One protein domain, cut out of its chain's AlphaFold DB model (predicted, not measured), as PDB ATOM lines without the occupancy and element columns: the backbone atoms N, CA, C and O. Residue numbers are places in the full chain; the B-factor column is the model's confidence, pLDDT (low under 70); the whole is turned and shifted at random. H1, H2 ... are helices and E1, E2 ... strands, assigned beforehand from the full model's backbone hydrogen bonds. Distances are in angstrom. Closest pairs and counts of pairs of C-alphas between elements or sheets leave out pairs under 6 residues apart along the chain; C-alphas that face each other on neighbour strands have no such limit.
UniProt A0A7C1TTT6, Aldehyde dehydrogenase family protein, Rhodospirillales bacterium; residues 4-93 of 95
ATOM      1  N   GLY A   4     205.816 214.445 152.313       81.25
ATOM      2  CA  GLY A   4     204.581 214.801 153.028       81.25
ATOM      3  C   GLY A   4     204.169 213.760 154.076       81.25
ATOM      4  O   GLY A   4     203.921 214.108 155.225       81.25
ATOM      5  N   GLU A   5     204.217 212.471 153.722       83.06
ATOM      6  CA  GLU A   5     203.918 211.365 154.651       83.06
ATOM      7  C   GLU A   5     204.885 211.356 155.847       83.06
ATOM      8  O   GLU A   5     204.491 211.046 156.970       83.06
ATOM      9  N   LEU A   6     206.153 211.726 155.625       83.88
ATOM     10  CA  LEU A   6     207.144 211.857 156.694       83.88
ATOM     11  C   LEU A   6     206.798 212.992 157.667       83.88
ATOM     12  O   LEU A   6     206.962 212.828 158.874       83.88
ATOM     13  N   TYR A   7     206.332 214.139 157.177       86.81
ATOM     14  CA  TYR A   7     205.969 215.262 158.043       86.81
ATOM     15  C   TYR A   7     204.757 214.953 158.923       86.81
ATOM     16  O   TYR A   7     204.784 215.260 160.120       86.81
ATOM     17  N   ASP A   8     203.760 214.256 158.376       84.19
ATOM     18  CA  ASP A   8     202.590 213.796 159.129       84.19
ATOM     19  C   ASP A   8     202.979 212.806 160.229       84.19
ATOM     20  O   ASP A   8     202.524 212.907 161.375       84.19
ATOM     21  N   VAL A   9     203.876 211.874 159.893       81.81
ATOM     22  CA  VAL A   9     204.520 210.957 160.838       81.81
ATOM     23  C   VAL A   9     205.192 211.786 161.941       81.81
ATOM     24  O   VAL A   9     204.861 211.634 163.114       81.81
ATOM     25  N   LEU A  10     206.037 212.755 161.609       83.31
ATOM     26  CA  LEU A  10     206.701 213.597 162.611       83.31
ATOM     27  C   LEU A  10     205.751 214.543 163.375       83.31
ATOM     28  O   LEU A  10     206.168 215.164 164.351       83.31
ATOM     29  N   GLY A  11     204.471 214.637 163.006       83.94
ATOM     30  CA  GLY A  11     203.494 215.498 163.678       83.94
ATOM     31  C   GLY A  11     203.705 216.992 163.413       83.94
ATOM     32  O   GLY A  11     203.301 217.825 164.238       83.94
ATOM     33  N   LEU A  12     204.348 217.315 162.292       87.44
ATOM     34  CA  LEU A  12     204.492 218.675 161.789       87.44
ATOM     35  C   LEU A  12     203.220 219.055 161.035       87.44
ATOM     36  O   LEU A  12     202.707 218.265 160.248       87.44
ATOM     37  N   ASN A  13     202.687 220.243 161.304       87.94
ATOM     38  CA  ASN A  13     201.522 220.757 160.589       87.94
ATOM     39  C   ASN A  13     201.920 221.797 159.536       87.94
ATOM     40  O   ASN A  13     203.042 222.302 159.518       87.94
ATOM     41  N   GLU A  14     200.970 222.148 158.674       87.75
ATOM     42  CA  GLU A  14     201.198 223.103 157.592       87.75
ATOM     43  C   GLU A  14     201.699 224.460 158.107       87.75
ATOM     44  O   GLU A  14     202.671 224.993 157.584       87.75
ATOM     45  N   ALA A  15     201.143 224.969 159.210       87.69
ATOM     46  CA  ALA A  15     201.567 226.244 159.791       87.69
ATOM     47  C   ALA A  15     203.030 226.251 160.282       87.69
ATOM     48  O   ALA A  15     203.650 227.314 160.349       87.69
ATOM     49  N   GLU A  16     203.589 225.095 160.643       89.00
ATOM     50  CA  GLU A  16     205.006 224.943 161.000       89.00
ATOM     51  C   GLU A  16     205.907 224.822 159.775       89.00
ATOM     52  O   GLU A  16     207.052 225.271 159.816       89.00
ATOM     53  N   LEU A  17     205.387 224.234 158.697       91.31
ATOM     54  CA  LEU A  17     206.125 223.989 157.464       91.31
ATOM     55  C   LEU A  17     206.098 225.177 156.500       91.31
ATOM     56  O   LEU A  17     207.014 225.294 155.700       91.31
ATOM     57  N   THR A  18     205.088 226.047 156.548       92.00
ATOM     58  CA  THR A  18     204.925 227.150 155.579       92.00
ATOM     59  C   THR A  18     204.755 228.524 156.224       92.00
ATOM     60  O   THR A  18     204.750 229.540 155.533       92.00
ATOM     61  N   GLY A  19     204.630 228.595 157.552       86.56
ATOM     62  CA  GLY A  19     204.217 229.814 158.248       86.56
ATOM     63  C   GLY A  19     205.306 230.857 158.506       86.56
ATOM     64  O   GLY A  19     205.054 231.773 159.291       86.56
ATOM     65  N   GLY A  20     206.514 230.715 157.959       90.94
ATOM     66  CA  GLY A  20     207.624 231.625 158.248       90.94
ATOM     67  C   GLY A  20     208.278 232.267 157.037       90.94
ATOM     68  O   GLY A  20     207.657 232.442 155.996       90.94
ATOM     69  N   VAL A  21     209.549 232.645 157.189       92.81
ATOM     70  CA  VAL A  21     210.312 233.379 156.160       92.81
ATOM     71  C   VAL A  21     211.599 232.675 155.739       92.81
ATOM     72  O   VAL A  21     212.098 232.944 154.648       92.81
ATOM     73  N   LEU A  22     212.116 231.756 156.560       95.62
ATOM     74  CA  LEU A  22     213.342 231.023 156.265       95.62
ATOM     75  C   LEU A  22     213.030 229.828 155.366       95.62
ATOM     76  O   LEU A  22     212.475 228.835 155.832       95.62
ATOM     77  N   ALA A  23     213.395 229.938 154.092       96.00
ATOM     78  CA  ALA A  23     213.261 228.858 153.123       96.00
ATOM     79  C   ALA A  23     214.334 227.780 153.355       96.00
ATOM     80  O   ALA A  23     215.531 228.073 153.415       96.00
ATOM     81  N   VAL A  24     213.896 226.532 153.480       95.06
ATOM     82  CA  VAL A  24     214.728 225.338 153.642       95.06
ATOM     83  C   VAL A  24     214.714 224.575 152.329       95.06
ATOM     84  O   VAL A  24     213.643 224.236 151.831       95.06
ATOM     85  N   HIS A  25     215.893 224.283 151.786       95.56
ATOM     86  CA  HIS A  25     216.043 223.628 150.489       95.56
ATOM     87  C   HIS A  25     216.730 222.270 150.619       95.56
ATOM     88  O   HIS A  25     217.584 222.068 151.484       95.56
ATOM     89  N   SER A  26     216.368 221.353 149.727       93.06
ATOM     90  CA  SER A  26     217.021 220.058 149.579       93.06
ATOM     91  C   SER A  26     218.399 220.231 148.925       93.06
ATOM     92  O   SER A  26     218.496 220.851 147.866       93.06
ATOM     93  N   PRO A  27     219.480 219.666 149.494       93.88
ATOM     94  CA  PRO A  27     220.799 219.703 148.865       93.88
ATOM     95  C   PRO A  27     220.928 218.730 147.681       93.88
ATOM     96  O   PRO A  27     221.942 218.754 146.993       93.88
ATOM     97  N   ILE A  28     219.940 217.852 147.462       94.94
ATOM     98  CA  ILE A  28     219.957 216.851 146.385       94.94
ATOM     99  C   ILE A  28     219.609 217.505 145.041       94.94
ATOM    100  O   ILE A  28     220.225 217.197 144.026       94.94
ATOM    101  N   ASP A  29     218.622 218.399 145.043       94.88
ATOM    102  CA  ASP A  29     217.989 218.952 143.840       94.88
ATOM    103  C   ASP A  29     217.661 220.454 143.936       94.88
ATOM    104  O   ASP A  29     217.193 221.045 142.966       94.88
ATOM    105  N   GLY A  30     217.906 221.095 145.082       93.69
ATOM    106  CA  GLY A  30     217.624 222.514 145.304       93.69
ATOM    107  C   GLY A  30     216.152 222.842 145.567       93.69
ATOM    108  O   GLY A  30     215.828 224.017 145.729       93.69
ATOM    109  N   ALA A  31     215.255 221.852 145.631       93.44
ATOM    110  CA  ALA A  31     213.828 222.094 145.826       93.44
ATOM    111  C   ALA A  31     213.526 222.685 147.219       93.44
ATOM    112  O   ALA A  31     214.081 222.229 148.223       93.44
ATOM    113  N   GLU A  32     212.629 223.678 147.299       93.31
ATOM    114  CA  GLU A  32     212.146 224.224 148.580       93.31
ATOM    115  C   GLU A  32     211.270 223.176 149.284       93.31
ATOM    116  O   GLU A  32     210.271 222.702 148.745       93.31
ATOM    117  N   MET A  33     211.670 222.796 150.497       92.50
ATOM    118  CA  MET A  33     211.004 221.783 151.317       92.50
ATOM    119  C   MET A  33     210.015 222.402 152.308       92.50
ATOM    120  O   MET A  33     208.985 221.802 152.609       92.50
ATOM    121  N   ALA A  34     210.360 223.569 152.858       93.75
ATOM    122  CA  ALA A  34     209.588 224.259 153.886       93.75
ATOM    123  C   ALA A  34     210.021 225.726 154.009       93.75
ATOM    124  O   ALA A  34     211.156 226.080 153.690       93.75
ATOM    125  N   ARG A  35     209.148 226.556 154.578       95.69
ATOM    126  CA  ARG A  35     209.422 227.929 154.990       95.69
ATOM    127  C   ARG A  35     209.076 228.131 156.463       95.69
ATOM    128  O   ARG A  35     207.917 228.321 156.835       95.69
ATOM    129  N   ILE A  36     210.096 228.098 157.315       94.31
ATOM    130  CA  ILE A  36     209.925 228.009 158.769       94.31
ATOM    131  C   ILE A  36     210.008 229.369 159.461       94.31
ATOM    132  O   ILE A  36     210.682 230.302 159.005       94.31
ATOM    133  N   LYS A  37     209.278 229.499 160.575       93.75
ATOM    134  CA  LYS A  37     209.315 230.697 161.422       93.75
ATOM    135  C   LYS A  37     210.662 230.778 162.122       93.75
ATOM    136  O   LYS A  37     211.114 229.802 162.717       93.75
ATOM    137  N   THR A  38     211.265 231.955 162.085       92.69
ATOM    138  CA  THR A  38     212.465 232.264 162.856       92.69
ATOM    139  C   THR A  38     212.078 232.956 164.153       92.69
ATOM    140  O   THR A  38     211.055 233.638 164.238       92.69
ATOM    141  N   ASP A  39     212.893 232.760 165.183       93.50
ATOM    142  CA  ASP A  39     212.740 233.520 166.412       93.50
ATOM    143  C   ASP A  39     213.237 234.953 166.237       93.50
ATOM    144  O   ASP A  39     214.222 235.219 165.548       93.50
ATOM    145  N   THR A  40     212.554 235.870 166.913       94.50
ATOM    146  CA  THR A  40     213.053 237.223 167.159       94.50
ATOM    147  C   THR A  40     213.892 237.214 168.432       94.50
ATOM    148  O   THR A  40     213.766 236.312 169.262       94.50
ATOM    149  N   SER A  41     214.696 238.253 168.656       96.12
ATOM    150  CA  SER A  41     215.414 238.408 169.927       96.12
ATOM    151  C   SER A  41     214.463 238.404 171.132       96.12
ATOM    152  O   SER A  41     214.779 237.807 172.155       96.12
ATOM    153  N   SER A  42     213.269 238.996 170.996       95.94
ATOM    154  CA  SER A  42     212.259 238.982 172.062       95.94
ATOM    155  C   SER A  42     211.723 237.573 172.319       95.94
ATOM    156  O   SER A  42     211.761 237.106 173.453       95.94
ATOM    157  N   SER A  43     211.282 236.859 171.274       94.44
ATOM    158  CA  SER A  43     210.723 235.509 171.447       94.44
ATOM    159  C   SER A  43     211.763 234.504 171.942       94.44
ATOM    160  O   SER A  43     211.416 233.543 172.634       94.44
ATOM    161  N   LEU A  44     213.037 234.727 171.613       96.69
ATOM    162  CA  LEU A  44     214.157 233.973 172.158       96.69
ATOM    163  C   LEU A  44     214.321 234.222 173.664       96.69
ATOM    164  O   LEU A  44     214.400 233.256 174.421       96.69
ATOM    165  N   ASN A  45     214.305 235.480 174.110       97.25
ATOM    166  CA  ASN A  45     214.377 235.814 175.535       97.25
ATOM    167  C   ASN A  45     213.218 235.180 176.321       97.25
ATOM    168  O   ASN A  45     213.443 234.562 177.361       97.25
ATOM    169  N   ASP A  46     212.000 235.221 175.778       97.25
ATOM    170  CA  ASP A  46     210.830 234.582 176.394       97.25
ATOM    171  C   ASP A  46     210.981 233.054 176.487       97.25
ATOM    172  O   ASP A  46     210.549 232.420 177.454       97.25
ATOM    173  N   LYS A  47     211.591 232.421 175.474       97.19
ATOM    174  CA  LYS A  47     211.909 230.983 175.491       97.19
ATOM    175  C   LYS A  47     212.928 230.649 176.575       97.19
ATOM    176  O   LYS A  47     212.726 229.664 177.286       97.19
ATOM    177  N   ILE A  48     213.975 231.460 176.714       97.50
ATOM    178  CA  ILE A  48     215.011 231.286 177.738       97.50
ATOM    179  C   ILE A  48     214.394 231.416 179.134       97.50
ATOM    180  O   ILE A  48     214.534 230.502 179.942       97.50
ATOM    181  N   ALA A  49     213.615 232.469 179.387       97.62
ATOM    182  CA  ALA A  49     212.958 232.685 180.678       97.62
ATOM    183  C   ALA A  49     212.027 231.520 181.074       97.62
ATOM    184  O   ALA A  49     212.011 231.069 182.227       97.62
ATOM    185  N   ARG A  50     211.278 230.967 180.108       97.75
ATOM    186  CA  ARG A  50     210.459 229.765 180.336       97.75
ATOM    187  C   ARG A  50     211.307 228.530 180.631       97.75
ATOM    188  O   ARG A  50     210.955 227.765 181.526       97.75
ATOM    189  N   ALA A  51     212.417 228.336 179.919       96.88
ATOM    190  CA  ALA A  51     213.327 227.220 180.165       96.88
ATOM    191  C   ALA A  51     213.966 227.301 181.561       96.88
ATOM    192  O   ALA A  51     214.031 226.293 182.262       96.88
ATOM    193  N   GLU A  52     214.371 228.493 182.003       98.31
ATOM    194  CA  GLU A  52     214.894 228.718 183.356       98.31
ATOM    195  C   GLU A  52     213.858 228.404 184.438       98.31
ATOM    196  O   GLU A  52     214.177 227.776 185.449       98.31
ATOM    197  N   THR A  53     212.608 228.817 184.221       97.88
ATOM    198  CA  THR A  53     211.496 228.531 185.138       97.88
ATOM    199  C   THR A  53     211.249 227.027 185.235       97.88
ATOM    200  O   THR A  53     211.297 226.467 186.330       97.88
ATOM    201  N   ALA A  54     211.116 226.348 184.093       96.81
ATOM    202  CA  ALA A  54     210.956 224.898 184.047       96.81
ATOM    203  C   ALA A  54     212.150 224.164 184.680       96.81
ATOM    204  O   ALA A  54     211.972 223.159 185.363       96.81
ATOM    205  N   PHE A  55     213.377 224.669 184.518       97.38
ATOM    206  CA  PHE A  55     214.562 224.089 185.146       97.38
ATOM    207  C   PHE A  55     214.530 224.180 186.677       97.38
ATOM    208  O   PHE A  55     214.920 223.222 187.349       97.38
ATOM    209  N   LYS A  56     214.054 225.297 187.247       97.94
ATOM    210  CA  LYS A  56     213.923 225.457 188.707       97.94
ATOM    211  C   LYS A  56     213.003 224.401 189.317       97.94
ATOM    212  O   LYS A  56     213.288 223.934 190.418       97.94
ATOM    213  N   GLU A  57     211.963 223.995 188.597       96.69
ATOM    214  CA  GLU A  57     211.089 222.884 188.984       96.69
ATOM    215  C   GLU A  57     211.753 221.532 188.705       96.69
ATOM    216  O   GLU A  57     211.846 220.671 189.581       96.69
ATOM    217  N   TRP A  58     212.295 221.353 187.499       96.31
ATOM    218  CA  TRP A  58     212.881 220.093 187.052       96.31
ATOM    219  C   TRP A  58     214.070 219.647 187.904       96.31
ATOM    220  O   TRP A  58     214.240 218.454 188.153       96.31
ATOM    221  N   ARG A  59     214.886 220.579 188.412       96.94
ATOM    222  CA  ARG A  59     216.021 220.253 189.293       96.94
ATOM    223  C   ARG A  59     215.591 219.671 190.643       96.94
ATOM    224  O   ARG A  59     216.399 218.995 191.270       96.94
ATOM    225  N   MET A  60     214.346 219.907 191.065       97.44
ATOM    226  CA  MET A  60     213.770 219.320 192.281       97.44
ATOM    227  C   MET A  60     213.223 217.905 192.044       97.44
ATOM    228  O   MET A  60     212.939 217.185 193.000       97.44
ATOM    229  N   VAL A  61     213.083 217.473 190.786       96.19
ATOM    230  CA  VAL A  61     212.621 216.121 190.456       96.19
ATOM    231  C   VAL A  61     213.719 215.102 190.801       96.19
ATOM    232  O   VAL A  61     214.864 215.261 190.364       96.19
ATOM    233  N   PRO A  62     213.398 214.013 191.529       97.56
ATOM    234  CA  PRO A  62     214.384 213.008 191.909       97.56
ATOM    235  C   PRO A  62     215.150 212.442 190.702       97.56
ATOM    236  O   PRO A  62     214.532 212.168 189.666       97.56
ATOM    237  N   PRO A  63     216.473 212.207 190.814       95.38
ATOM    238  CA  PRO A  63     217.290 211.706 189.707       95.38
ATOM    239  C   PRO A  63     216.710 210.482 188.974       95.38
ATOM    240  O   PRO A  63     216.655 210.535 187.745       95.38
ATOM    241  N   PRO A  64     216.177 209.443 189.656       96.69
ATOM    242  CA  PRO A  64     215.589 208.292 188.966       96.69
ATOM    243  C   PRO A  64     214.375 208.655 188.098       96.69
ATOM    244  O   PRO A  64     214.251 208.167 186.979       96.69
ATOM    245  N   ARG A  65     213.506 209.566 188.562       95.12
ATOM    246  CA  ARG A  65     212.329 210.010 187.791       95.12
ATOM    247  C   ARG A  65     212.715 210.846 186.573       95.12
ATOM    248  O   ARG A  65     212.074 210.739 185.533       95.12
ATOM    249  N   ARG A  66     213.777 211.652 186.676       96.25
ATOM    250  CA  ARG A  66     214.323 212.381 185.519       96.25
ATOM    251  C   ARG A  66     214.892 211.416 184.480       96.25
ATOM    252  O   ARG A  66     214.636 211.586 183.292       96.25
ATOM    253  N   GLY A  67     215.615 210.387 184.926       95.31
ATOM    254  CA  GLY A  67     216.140 209.335 184.053       95.31
ATOM    255  C   GLY A  67     215.037 208.537 183.354       95.31
ATOM    256  O   GLY A  67     215.172 208.208 182.179       95.31
ATOM    257  N   GLU A  68     213.915 208.300 184.036       95.69
ATOM    258  CA  GLU A  68     212.758 207.614 183.458       95.69
ATOM    259  C   GLU A  68     212.168 208.368 182.257       95.69
ATOM    260  O   GLU A  68     211.866 207.753 181.235       95.69
ATOM    261  N   LEU A  69     212.094 209.704 182.319       92.56
ATOM    262  CA  LEU A  69     211.691 210.517 181.167       92.56
ATOM    263  C   LEU A  69     212.628 210.299 179.968       92.56
ATOM    264  O   LEU A  69     212.160 210.113 178.846       92.56
ATOM    265  N   ILE A  70     213.942 210.292 180.200       93.12
ATOM    266  CA  ILE A  70     214.939 210.075 179.139       93.12
ATOM    267  C   ILE A  70     214.829 208.660 178.559       93.12
ATOM    268  O   ILE A  70     214.919 208.487 177.343       93.12
ATOM    269  N   ARG A  71     214.588 207.648 179.401       93.19
ATOM    270  CA  ARG A  71     214.372 206.263 178.961       93.19
ATOM    271  C   ARG A  71     213.141 206.152 178.059       93.19
ATOM    272  O   ARG A  71     213.234 205.560 176.985       93.19
ATOM    273  N   LEU A  72     212.015 206.739 178.471       91.19
ATOM    274  CA  LEU A  72     210.781 206.773 177.683       91.19
ATOM    275  C   LEU A  72     210.992 207.507 176.357       91.19
ATOM    276  O   LEU A  72     210.652 206.972 175.307       91.19
ATOM    277  N   PHE A  73     211.640 208.673 176.385       87.31
ATOM    278  CA  PHE A  73     211.970 209.418 175.174       87.31
ATOM    279  C   PHE A  73     212.833 208.593 174.207       87.31
ATOM    280  O   PHE A  73     212.518 208.486 173.024       87.31
ATOM    281  N   GLY A  74     213.875 207.928 174.713       89.06
ATOM    282  CA  GLY A  74     214.718 207.046 173.907       89.06
ATOM    283  C   GLY A  74     213.971 205.837 173.335       89.06
ATOM    284  O   GLY A  74     214.273 205.406 172.225       89.06
ATOM    285  N   ASN A  75     212.995 205.280 174.056       89.38
ATOM    286  CA  ASN A  75     212.156 204.196 173.540       89.38
ATOM    287  C   ASN A  75     211.264 204.662 172.389       89.38
ATOM    288  O   ASN A  75     211.159 203.960 171.386       89.38
ATOM    289  N   GLU A  76     210.683 205.855 172.499       82.38
ATOM    290  CA  GLU A  76     209.861 206.430 171.434       82.38
ATOM    291  C   GLU A  76     210.678 206.733 170.167       82.38
ATOM    292  O   GLU A  76     210.182 206.541 169.059       82.38
ATOM    293  N   LEU A  77     211.945 207.142 170.304       83.50
ATOM    294  CA  LEU A  77     212.848 207.356 169.162       83.50
ATOM    295  C   LEU A  77     213.296 206.054 168.476       83.50
ATOM    296  O   LEU A  77     213.588 206.065 167.285       83.50
ATOM    297  N   ARG A  78     213.373 204.938 169.213       83.94
ATOM    298  CA  ARG A  78     213.732 203.614 168.662       83.94
ATOM    299  C   ARG A  78     212.545 202.873 168.054       83.94
ATOM    300  O   ARG A  78     212.739 201.813 167.461       83.94
ATOM    301  N   ALA A  79     211.325 203.381 168.223       77.12
ATOM    302  CA  ALA A  79     210.147 202.753 167.655       77.12
ATOM    303  C   ALA A  79     210.279 202.667 166.114       77.12
ATOM    304  O   ALA A  79     210.696 203.642 165.488       77.12
ATOM    305  N   PRO A  80     209.890 201.544 165.474       64.44
ATOM    306  CA  PRO A  80     210.038 201.333 164.023       64.44
ATOM    307  C   PRO A  80     209.301 202.354 163.140       64.44
ATOM    308  O   PRO A  80     209.520 202.415 161.934       64.44
ATOM    309  N   SER A  81     208.396 203.140 163.728       57.91
ATOM    310  CA  SER A  81     207.694 204.258 163.098       57.91
ATOM    311  C   SER A  81     208.157 205.545 163.782       57.91
ATOM    312  O   SER A  81     207.915 205.717 164.975       57.91
ATOM    313  N   ALA A  82     208.792 206.452 163.040       54.47
ATOM    314  CA  ALA A  82     209.464 207.654 163.551       54.47
ATOM    315  C   ALA A  82     208.557 208.727 164.223       54.47
ATOM    316  O   ALA A  82     208.947 209.884 164.319       54.47
ATOM    317  N   SER A  83     207.345 208.407 164.684       55.09
ATOM    318  CA  SER A  83     206.254 209.388 164.840       55.09
ATOM    319  C   SER A  83     205.589 209.550 166.199       55.09
ATOM    320  O   SER A  83     204.734 210.426 166.347       55.09
ATOM    321  N   LYS A  84     205.888 208.728 167.206       52.59
ATOM    322  CA  LYS A  84     205.161 208.838 168.486       52.59
ATOM    323  C   LYS A  84     205.820 209.821 169.464       52.59
ATOM    324  O   LYS A  84     205.104 210.607 170.089       52.59
ATOM    325  N   ALA A  85     207.155 209.900 169.479       50.00
ATOM    326  CA  ALA A  85     207.933 210.787 170.358       50.00
ATOM    327  C   ALA A  85     207.578 212.279 170.202       50.00
ATOM    328  O   ALA A  85     207.249 212.961 171.175       50.00
ATOM    329  N   LEU A  86     207.617 212.792 168.965       54.25
ATOM    330  CA  LEU A  86     207.444 214.224 168.691       54.25
ATOM    331  C   LEU A  86     205.996 214.683 168.937       54.25
ATOM    332  O   LEU A  86     205.764 215.750 169.508       54.25
ATOM    333  N   ARG A  87     205.011 213.836 168.599       57.00
ATOM    334  CA  ARG A  87     203.586 214.088 168.883       57.00
ATOM    335  C   ARG A  87     203.303 214.131 170.388       57.00
ATOM    336  O   ARG A  87     202.510 214.966 170.824       57.00
ATOM    337  N   ALA A  88     203.946 213.269 171.182       52.44
ATOM    338  CA  ALA A  88     203.795 213.249 172.638       52.44
ATOM    339  C   ALA A  88     204.413 214.493 173.305       52.44
ATOM    340  O   ALA A  88     203.767 215.114 174.148       52.44
ATOM    341  N   MET A  89     205.605 214.924 172.873       54.38
ATOM    342  CA  MET A  89     206.250 216.135 173.408       54.38
ATOM    343  C   MET A  89     205.457 217.412 173.107       54.38
ATOM    344  O   MET A  89     205.357 218.288 173.961       54.38
ATOM    345  N   LYS A  90     204.832 217.512 171.928       55.16
ATOM    346  CA  LYS A  90     204.019 218.680 171.556       55.16
ATOM    347  C   LYS A  90     202.728 218.803 172.378       55.16
ATOM    348  O   LYS A  90     202.264 219.913 172.621       55.16
ATOM    349  N   ARG A  91     202.171 217.675 172.843       49.78
ATOM    350  CA  ARG A  91     201.029 217.634 173.781       49.78
ATOM    351  C   ARG A  91     201.428 217.966 175.218       49.78
ATOM    352  O   ARG A  91     200.590 218.432 175.976       49.78
ATOM    353  N   ALA A  92     202.691 217.745 175.577       42.41
ATOM    354  CA  ALA A  92     203.219 217.985 176.915       42.41
ATOM    355  C   ALA A  92     203.626 219.445 177.173       42.41
ATOM    356  O   ALA A  92     204.251 219.708 178.194       42.41
ATOM    357  N   LYS A  93     203.297 220.392 176.278       34.19
ATOM    358  CA  LYS A  93     203.475 221.826 176.532       34.19
ATOM    359  C   LYS A  93     202.592 222.196 177.738       34.19
ATOM    360  O   LYS A  93     201.370 222.195 177.577       34.19
TER     361      LYS A  93
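What this domain is: This is residues 4 to 93 of the 95 residues of the protein "Aldehyde dehydrogenase family protein" of Rhodospirillales bacterium (UniProt A0A7C1TTT6). A small two-strand hairpin, E1 and E2, with the short helix H2 beside E2, stands at one end of an open, loosely made ring, and two long helices, H3 and H4, form a wide V at the other end. The short helix H5 folds back from the end of H4 to meet H1, which closes the ring through few contacts. The printed part has 90 residues with five named helices and two named strands, in the order H1, H2, E1, E2, H3, H4, H5; the sheet is E1 - E2, antiparallel, and the class is mostly helix. The whole is loose, with a radius of gyration of the C-alphas of 16.7 A and spans of 48 by 39 by 22 A.

How they stand to each other: Begin at the hairpin of E1, residues 22 to 25, and E2, residues 32 to 36, which are antiparallel at 155 degrees. Look there for N 24 and O 34, 2.8 A apart, and N 36 and O 22, 2.9 A apart, both within hydrogen-bond range. Then find H2, residues 14 to 18, which has 7 pairs of C-alphas within 8 A with E2; the closest are those of Thr 18 and Arg 35, 4.6 A apart. H3, residues 41 to 58, is apart from E1. It is close but not clearly touching to H4, residues 63 to 78: the closest C-alphas, of Trp 58 and Arg 66, are 8.0 A apart, and the two run opposite ways at a steep tilt of 57 degrees. H4 touches H5, residues 84 to 91, with residues 73 to 77 alone, closest at the C-alphas of Glu 76 and Ala 85, 4.9 A; they run opposite ways at a steep tilt of 56 degrees. H5 touches H1, residues 4 to 10, closest at the C-alphas of Leu 10 and Leu 86, 6.2 A, and is only just about perpendicular to it at 71 degrees. H1 and H2 are apart, as are H3 and H5. In each of the five helices every O i to N i+4 pair is within hydrogen-bond range.

Where its parts are: Find C-alpha 22 at (213.342, 231.023, 156.265), where E1 begins. From C-alpha 41 at (215.414, 238.408, 169.927) H3 runs 25.2 A to C-alpha 58. H4 covers 22.8 A, E2 and H5 11.1 A each, H1 9.9 A, E1 9.8 A and H2 5.9 A. H5 ends at C-alpha 91, (201.029, 217.634, 173.781).

The domain as a whole: The C-alphas farthest apart are those of Asp 29 and Met 60, 48.6 A. Residues 40 to 46, 48 to 57 and 59 to 65 stand free. The printed part has no cut, and no link is long. Residues 80 to 93 have pLDDT under 70; the mean of the printed part is 86.2.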